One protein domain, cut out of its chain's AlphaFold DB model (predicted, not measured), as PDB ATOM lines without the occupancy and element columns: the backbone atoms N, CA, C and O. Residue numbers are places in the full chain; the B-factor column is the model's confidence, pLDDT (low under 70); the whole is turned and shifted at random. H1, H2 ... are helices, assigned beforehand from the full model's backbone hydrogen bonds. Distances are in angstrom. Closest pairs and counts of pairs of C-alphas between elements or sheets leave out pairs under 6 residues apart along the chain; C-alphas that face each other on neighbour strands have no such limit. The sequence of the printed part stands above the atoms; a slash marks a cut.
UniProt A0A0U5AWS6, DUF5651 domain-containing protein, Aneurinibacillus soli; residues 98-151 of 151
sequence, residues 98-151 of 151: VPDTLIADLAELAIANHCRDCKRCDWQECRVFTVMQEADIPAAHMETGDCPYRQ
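What this domain is: This is residues 98 to 151 of the 151 residues of the protein "DUF5651 domain-containing protein" of Aneurinibacillus soli (UniProt A0A0U5AWS6). One longer helix, H1, with a shorter one, H2, folded back loosely side by side with it, and two long loops: residues 115 to 126 swing out beyond the end of H1 and return to H2, and residues 135 to 151 form a looped tail. The printed part has 54 residues, with two named helices in the order H1, H2 and no named strand. The class is all helix, though 23 of the 54 residues are in named elements, under half. It is compact, with a radius of gyration of the C-alphas of 10.8 A, and elongated, spanning 35 by 20 by 19 A.

How they stand to each other: H1, residues 100 to 114, and H2, residues 127 to 134, are close but not clearly touching. Their closest C-alphas, of Ala 107 and Met 132, are 7.6 A apart. They run opposite ways at a shallow tilt of 16 degrees. In both, every O i to N i+4 pair is within hydrogen-bond range.

Where its parts are: H1 measures 21.0 A from C-alpha 100 at (-1.670, -50.714, 9.127) to C-alpha 114. H2 measures 10.3 A, ending at C-alpha 134 at (-9.447, -46.091, 21.259).

The domain as a whole: The C-alphas farthest apart, of Val 98 and Cys 121, are 34.7 A apart. The printed part has no cut. The link from H1 to H2 is long. Mean pLDDT of the printed part is 71.5, with 20 residues under 70, among them 98 to 102, 116 to 121 and 141 to 145.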
ATOM      1  N   VAL A  98      -4.524 -48.162   3.030       59.19
ATOM      2  CA  VAL A  98      -3.422 -47.711   3.877       59.19
ATOM      3  C   VAL A  98      -2.937 -48.940   4.643       59.19
ATOM      4  O   VAL A  98      -3.740 -49.542   5.355       59.19
ATOM      5  N   PRO A  99      -1.671 -49.362   4.484       63.75
ATOM      6  CA  PRO A  99      -1.093 -50.399   5.324       63.75
ATOM      7  C   PRO A  99      -1.187 -50.000   6.800       63.75
ATOM      8  O   PRO A  99      -0.815 -48.879   7.147       63.75
ATOM      9  N   ASP A 100      -1.610 -50.921   7.669       64.50
ATOM     10  CA  ASP A 100      -1.670 -50.714   9.127       64.50
ATOM     11  C   ASP A 100      -0.341 -50.183   9.702       64.50
ATOM     12  O   ASP A 100      -0.341 -49.419  10.666       64.50
ATOM     13  N   THR A 101       0.793 -50.525   9.079       66.12
ATOM     14  CA  THR A 101       2.124 -50.028   9.459       66.12
ATOM     15  C   THR A 101       2.249 -48.509   9.339       66.12
ATOM     16  O   THR A 101       2.843 -47.892  10.207       66.12
ATOM     17  N   LEU A 102       1.630 -47.877   8.333       68.25
ATOM     18  CA  LEU A 102       1.670 -46.414   8.187       68.25
ATOM     19  C   LEU A 102       0.827 -45.706   9.255       68.25
ATOM     20  O   LEU A 102       1.123 -44.574   9.624       68.25
ATOM     21  N   ILE A 103      -0.219 -46.361   9.767       70.81
ATOM     22  CA  ILE A 103      -0.995 -45.843  10.902       70.81
ATOM     23  C   ILE A 103      -0.156 -45.930  12.183       70.81
ATOM     24  O   ILE A 103      -0.163 -44.988  12.975       70.81
ATOM     25  N   ALA A 104       0.605 -47.015  12.356       66.50
ATOM     26  CA  ALA A 104       1.546 -47.156  13.462       66.50
ATOM     27  C   ALA A 104       2.657 -46.093  13.404       66.50
ATOM     28  O   ALA A 104       2.893 -45.433  14.408       66.50
ATOM     29  N   ASP A 105       3.240 -45.833  12.229       71.12
ATOM     30  CA  ASP A 105       4.252 -44.781  12.045       71.12
ATOM     31  C   ASP A 105       3.699 -43.388  12.402       71.12
ATOM     32  O   ASP A 105       4.364 -42.577  13.052       71.12
ATOM     33  N   LEU A 106       2.449 -43.097  12.016       74.88
ATOM     34  CA  LEU A 106       1.768 -41.852  12.386       74.88
ATOM     35  C   LEU A 106       1.529 -41.757  13.897       74.88
ATOM     36  O   LEU A 106       1.659 -40.674  14.473       74.88
ATOM     37  N   ALA A 107       1.191 -42.873  14.539       74.00
ATOM     38  CA  ALA A 107       1.006 -42.931  15.979       74.00
ATOM     39  C   ALA A 107       2.336 -42.769  16.730       74.00
ATOM     40  O   ALA A 107       2.394 -41.992  17.679       74.00
ATOM     41  N   GLU A 108       3.417 -43.406  16.274       72.12
ATOM     42  CA  GLU A 108       4.769 -43.221  16.813       72.12
ATOM     43  C   GLU A 108       5.246 -41.775  16.668       72.12
ATOM     44  O   GLU A 108       5.792 -41.209  17.613       72.12
ATOM     45  N   LEU A 109       4.981 -41.135  15.526       75.69
ATOM     46  CA  LEU A 109       5.249 -39.709  15.325       75.69
ATOM     47  C   LEU A 109       4.442 -38.834  16.287       75.69
ATOM     48  O   LEU A 109       4.982 -37.890  16.867       75.69
ATOM     49  N   ALA A 110       3.157 -39.129  16.482       75.69
ATOM     50  CA  ALA A 110       2.321 -38.402  17.431       75.69
ATOM     51  C   ALA A 110       2.831 -38.571  18.872       75.69
ATOM     52  O   ALA A 110       2.915 -37.593  19.613       75.69
ATOM     53  N   ILE A 111       3.239 -39.785  19.246       74.06
ATOM     54  CA  ILE A 111       3.854 -40.098  20.539       74.06
ATOM     55  C   ILE A 111       5.165 -39.324  20.707       74.06
ATOM     56  O   ILE A 111       5.329 -38.593  21.682       74.06
ATOM     57  N   ALA A 112       6.071 -39.394  19.733       72.38
ATOM     58  CA  ALA A 112       7.347 -38.689  19.777       72.38
ATOM     59  C   ALA A 112       7.175 -37.164  19.885       72.38
ATOM     60  O   ALA A 112       7.992 -36.496  20.512       72.38
ATOM     61  N   ASN A 113       6.113 -36.602  19.306       74.94
ATOM     62  CA  ASN A 113       5.857 -35.161  19.347       74.94
ATOM     63  C   ASN A 113       5.114 -34.693  20.606       74.94
ATOM     64  O   ASN A 113       5.265 -33.538  21.000       74.94
ATOM     65  N   HIS A 114       4.309 -35.553  21.237       73.81
ATOM     66  CA  HIS A 114       3.411 -35.153  22.328       73.81
ATOM     67  C   HIS A 114       3.692 -35.833  23.676       73.81
ATOM     68  O   HIS A 114       3.127 -35.414  24.687       73.81
ATOM     69  N   CYS A 115       4.556 -36.851  23.713       75.62
ATOM     70  CA  CYS A 115       4.838 -37.660  24.904       75.62
ATOM     71  C   CYS A 115       6.314 -37.653  25.349       75.62
ATOM     72  O   CYS A 115       6.646 -38.368  26.294       75.62
ATOM     73  N   ARG A 116       7.174 -36.809  24.757       63.53
ATOM     74  CA  ARG A 116       8.497 -36.475  25.315       63.53
ATOM     75  C   ARG A 116       8.284 -35.659  26.592       63.53
ATOM     76  O   ARG A 116       7.621 -34.631  26.550       63.53
ATOM     77  N   ASP A 117       8.771 -36.141  27.729       62.69
ATOM     78  CA  ASP A 117       8.637 -35.508  29.057       62.69
ATOM     79  C   ASP A 117       7.263 -35.607  29.742       62.69
ATOM     80  O   ASP A 117       6.963 -34.842  30.667       62.69
ATOM     81  N   CYS A 118       6.422 -36.572  29.361       68.31
ATOM     82  CA  CYS A 118       5.177 -36.809  30.089       68.31
ATOM     83  C   CYS A 118       5.469 -37.235  31.546       68.31
ATOM     84  O   CYS A 118       5.864 -38.367  31.806       68.31
ATOM     85  N   LYS A 119       5.260 -36.319  32.505       64.81
ATOM     86  CA  LYS A 119       5.358 -36.564  33.962       64.81
ATOM     87  C   LYS A 119       3.999 -36.801  34.626       64.81
ATOM     88  O   LYS A 119       3.897 -36.738  35.849       64.81
ATOM     89  N   ARG A 120       2.925 -36.978  33.844       61.41
ATOM     90  CA  ARG A 120       1.582 -37.189  34.402       61.41
ATOM     91  C   ARG A 120       1.536 -38.550  35.085       61.41
ATOM     92  O   ARG A 120       1.450 -39.571  34.412       61.41
ATOM     93  N   CYS A 121       1.561 -38.532  36.415       61.94
ATOM     94  CA  CYS A 121       1.406 -39.721  37.246       61.94
ATOM     95  C   CYS A 121       0.080 -40.454  36.953       61.94
ATOM     96  O   CYS A 121       0.062 -41.679  36.954       61.94
ATOM     97  N   ASP A 122      -0.981 -39.716  36.585       72.12
ATOM     98  CA  ASP A 122      -2.285 -40.249  36.155       72.12
ATOM     99  C   ASP A 122      -2.449 -40.214  34.627       72.12
ATOM    100  O   ASP A 122      -3.312 -39.545  34.051       72.12
ATOM    101  N   TRP A 123      -1.593 -40.941  33.918       79.00
ATOM    102  CA  TRP A 123      -1.653 -41.063  32.456       79.00
ATOM    103  C   TRP A 123      -2.957 -41.693  31.936       79.00
ATOM    104  O   TRP A 123      -3.278 -41.532  30.760       79.00
ATOM    105  N   GLN A 124      -3.741 -42.351  32.793       76.56
ATOM    106  CA  GLN A 124      -5.054 -42.919  32.464       76.56
ATOM    107  C   GLN A 124      -6.081 -41.847  32.059       76.56
ATOM    108  O   GLN A 124      -6.993 -42.136  31.290       76.56
ATOM    109  N   GLU A 125      -5.899 -40.603  32.515       79.75
ATOM    110  CA  GLU A 125      -6.721 -39.444  32.139       79.75
ATOM    111  C   GLU A 125      -6.116 -38.638  30.973       79.75
ATOM    112  O   GLU A 125      -6.642 -37.605  30.547       79.75
ATOM    113  N   CYS A 126      -4.968 -39.066  30.441       79.56
ATOM    114  CA  CYS A 126      -4.332 -38.384  29.327       79.56
ATOM    115  C   CYS A 126      -5.116 -38.623  28.033       79.56
ATOM    116  O   CYS A 126      -5.221 -39.747  27.556       79.56
ATOM    117  N   ARG A 127      -5.573 -37.540  27.393       78.69
ATOM    118  CA  ARG A 127      -6.291 -37.607  26.112       78.69
ATOM    119  C   ARG A 127      -5.511 -38.345  25.020       78.69
ATOM    120  O   ARG A 127      -6.125 -39.051  24.233       78.69
ATOM    121  N   VAL A 128      -4.182 -38.204  24.972       78.19
ATOM    122  CA  VAL A 128      -3.346 -38.948  24.011       78.19
ATOM    123  C   VAL A 128      -3.410 -40.443  24.311       78.19
ATOM    124  O   VAL A 128      -3.676 -41.223  23.409       78.19
ATOM    125  N   PHE A 129      -3.273 -40.843  25.578       79.62
ATOM    126  CA  PHE A 129      -3.431 -42.240  25.983       79.62
ATOM    127  C   PHE A 129      -4.819 -42.788  25.616       79.62
ATOM    128  O   PHE A 129      -4.905 -43.870  25.038       79.62
ATOM    129  N   THR A 130      -5.890 -42.036  25.892       79.62
ATOM    130  CA  THR A 130      -7.267 -42.424  25.548       79.62
ATOM    131  C   THR A 130      -7.438 -42.613  24.045       79.62
ATOM    132  O   THR A 130      -7.907 -43.662  23.627       79.62
ATOM    133  N   VAL A 131      -6.997 -41.648  23.231       78.88
ATOM    134  CA  VAL A 131      -7.103 -41.724  21.765       78.88
ATOM    135  C   VAL A 131      -6.295 -42.896  21.211       78.88
ATOM    136  O   VAL A 131      -6.789 -43.618  20.355       78.88
ATOM    137  N   MET A 132      -5.084 -43.134  21.719       79.31
ATOM    138  CA  MET A 132      -4.258 -44.260  21.276       79.31
ATOM    139  C   MET A 132      -4.871 -45.609  21.680       79.31
ATOM    140  O   MET A 132      -4.832 -46.556  20.904       79.31
ATOM    141  N   GLN A 133      -5.488 -45.698  22.863       77.56
ATOM    142  CA  GLN A 133      -6.251 -46.879  23.281       77.56
ATOM    143  C   GLN A 133      -7.522 -47.094  22.450       77.56
ATOM    144  O   GLN A 133      -7.844 -48.236  22.138       77.56
ATOM    145  N   GLU A 134      -8.252 -46.029  22.113       74.81
ATOM    146  CA  GLU A 134      -9.447 -46.091  21.259       74.81
ATOM    147  C   GLU A 134      -9.101 -46.478  19.818       74.81
ATOM    148  O   GLU A 134      -9.864 -47.195  19.176       74.81
ATOM    149  N   ALA A 135      -7.941 -46.037  19.329       70.31
ATOM    150  CA  ALA A 135      -7.408 -46.374  18.013       70.31
ATOM    151  C   ALA A 135      -6.646 -47.717  17.980       70.31
ATOM    152  O   ALA A 135      -6.046 -48.037  16.956       70.31
ATOM    153  N   ASP A 136      -6.659 -48.490  19.076       68.50
ATOM    154  CA  ASP A 136      -5.971 -49.786  19.215       68.50
ATOM    155  C   ASP A 136      -4.471 -49.744  18.835       68.50
ATOM    156  O   ASP A 136      -3.892 -50.705  18.317       68.50
ATOM    157  N   ILE A 137      -3.807 -48.623  19.129       74.56
ATOM    158  CA  ILE A 137      -2.364 -48.459  18.933       74.56
ATOM    159  C   ILE A 137      -1.608 -49.269  20.005       74.56
ATOM    160  O   ILE A 137      -1.947 -49.190  21.190       74.56
ATOM    161  N   PRO A 138      -0.587 -50.063  19.634       69.81
ATOM    162  CA  PRO A 138       0.209 -50.820  20.596       69.81
ATOM    163  C   PRO A 138       1.038 -49.895  21.496       69.81
ATOM    164  O   PRO A 138       1.513 -48.847  21.065       69.81
ATOM    165  N   ALA A 139       1.235 -50.302  22.752       73.88
ATOM    166  CA  ALA A 139       2.089 -49.578  23.689       73.88
ATOM    167  C   ALA A 139       3.535 -49.491  23.175       73.88
ATOM    168  O   ALA A 139       4.069 -50.471  22.656       73.88
ATOM    169  N   ALA A 140       4.174 -48.335  23.369       70.62
ATOM    170  CA  ALA A 140       5.586 -48.131  23.044       70.62
ATOM    171  C   ALA A 140       6.512 -48.841  24.052       70.62
ATOM    172  O   ALA A 140       7.623 -49.239  23.704       70.62
ATOM    173  N   HIS A 141       6.039 -49.052  25.286       68.31
ATOM    174  CA  HIS A 141       6.755 -49.774  26.338       68.31
ATOM    175  C   HIS A 141       5.904 -50.879  26.973       68.31
ATOM    176  O   HIS A 141       4.696 -50.736  27.148       68.31
ATOM    177  N   MET A 142       6.558 -51.985  27.346       59.19
ATOM    178  CA  MET A 142       5.919 -53.170  27.943       59.19
ATOM    179  C   MET A 142       5.897 -53.163  29.486       59.19
ATOM    180  O   MET A 142       5.431 -54.127  30.094       59.19
ATOM    181  N   GLU A 143       6.402 -52.113  30.139       58.81
ATOM    182  CA  GLU A 143       6.529 -52.061  31.601       58.81
ATOM    183  C   GLU A 143       5.244 -51.611  32.319       58.81
ATOM    184  O   GLU A 143       4.482 -50.770  31.848       58.81
ATOM    185  N   THR A 144       5.011 -52.174  33.508       56.72
ATOM    186  CA  THR A 144       3.910 -51.817  34.416       56.72
ATOM    187  C   THR A 144       4.293 -50.668  35.339       56.72
ATOM    188  O   THR A 144       5.247 -50.798  36.101       56.72
ATOM    189  N   GLY A 145       3.483 -49.605  35.359       66.38
ATOM    190  CA  GLY A 145       3.553 -48.537  36.367       66.38
ATOM    191  C   GLY A 145       3.840 -47.139  35.818       66.38
ATOM    192  O   GLY A 145       3.637 -46.167  36.539       66.38
ATOM    193  N   ASP A 146       4.229 -47.029  34.549       73.19
ATOM    194  CA  ASP A 146       4.406 -45.758  33.840       73.19
ATOM    195  C   ASP A 146       3.459 -45.681  32.628       73.19
ATOM    196  O   ASP A 146       2.784 -46.654  32.277       73.19
ATOM    197  N   CYS A 147       3.363 -44.509  32.005       78.12
ATOM    198  CA  CYS A 147       2.560 -44.300  30.808       78.12
ATOM    199  C   CYS A 147       3.043 -45.223  29.667       78.12
ATOM    200  O   CYS A 147       4.195 -45.098  29.246       78.12
ATOM    201  N   PRO A 148       2.170 -46.069  29.079       78.88
ATOM    202  CA  PRO A 148       2.559 -47.030  28.035       78.88
ATOM    203  C   PRO A 148       3.095 -46.409  26.734       78.88
ATOM    204  O   PRO A 148       3.637 -47.119  25.890       78.88
ATOM    205  N   TYR A 149       2.909 -45.101  26.551       77.81
ATOM    206  CA  TYR A 149       3.326 -44.340  25.370       77.81
ATOM    207  C   TYR A 149       4.338 -43.238  25.703       77.81
ATOM    208  O   TYR A 149       4.533 -42.323  24.910       77.81
ATOM    209  N   ARG A 150       4.932 -43.242  26.899       76.00
ATOM    210  CA  ARG A 150       6.065 -42.355  27.189       76.00
ATOM    211  C   ARG A 150       7.252 -42.759  26.302       76.00
ATOM    212  O   ARG A 150       7.346 -43.927  25.960       76.00
ATOM    213  N   GLN A 151       8.093 -41.804  25.906       67.81
ATOM    214  CA  GLN A 151       9.417 -42.057  25.318       67.81
ATOM    215  C   GLN A 151      10.502 -41.534  26.254       67.81
ATOM    216  O   GLN A 151      10.210 -40.557  26.992       67.81
TER     217      GLN A 151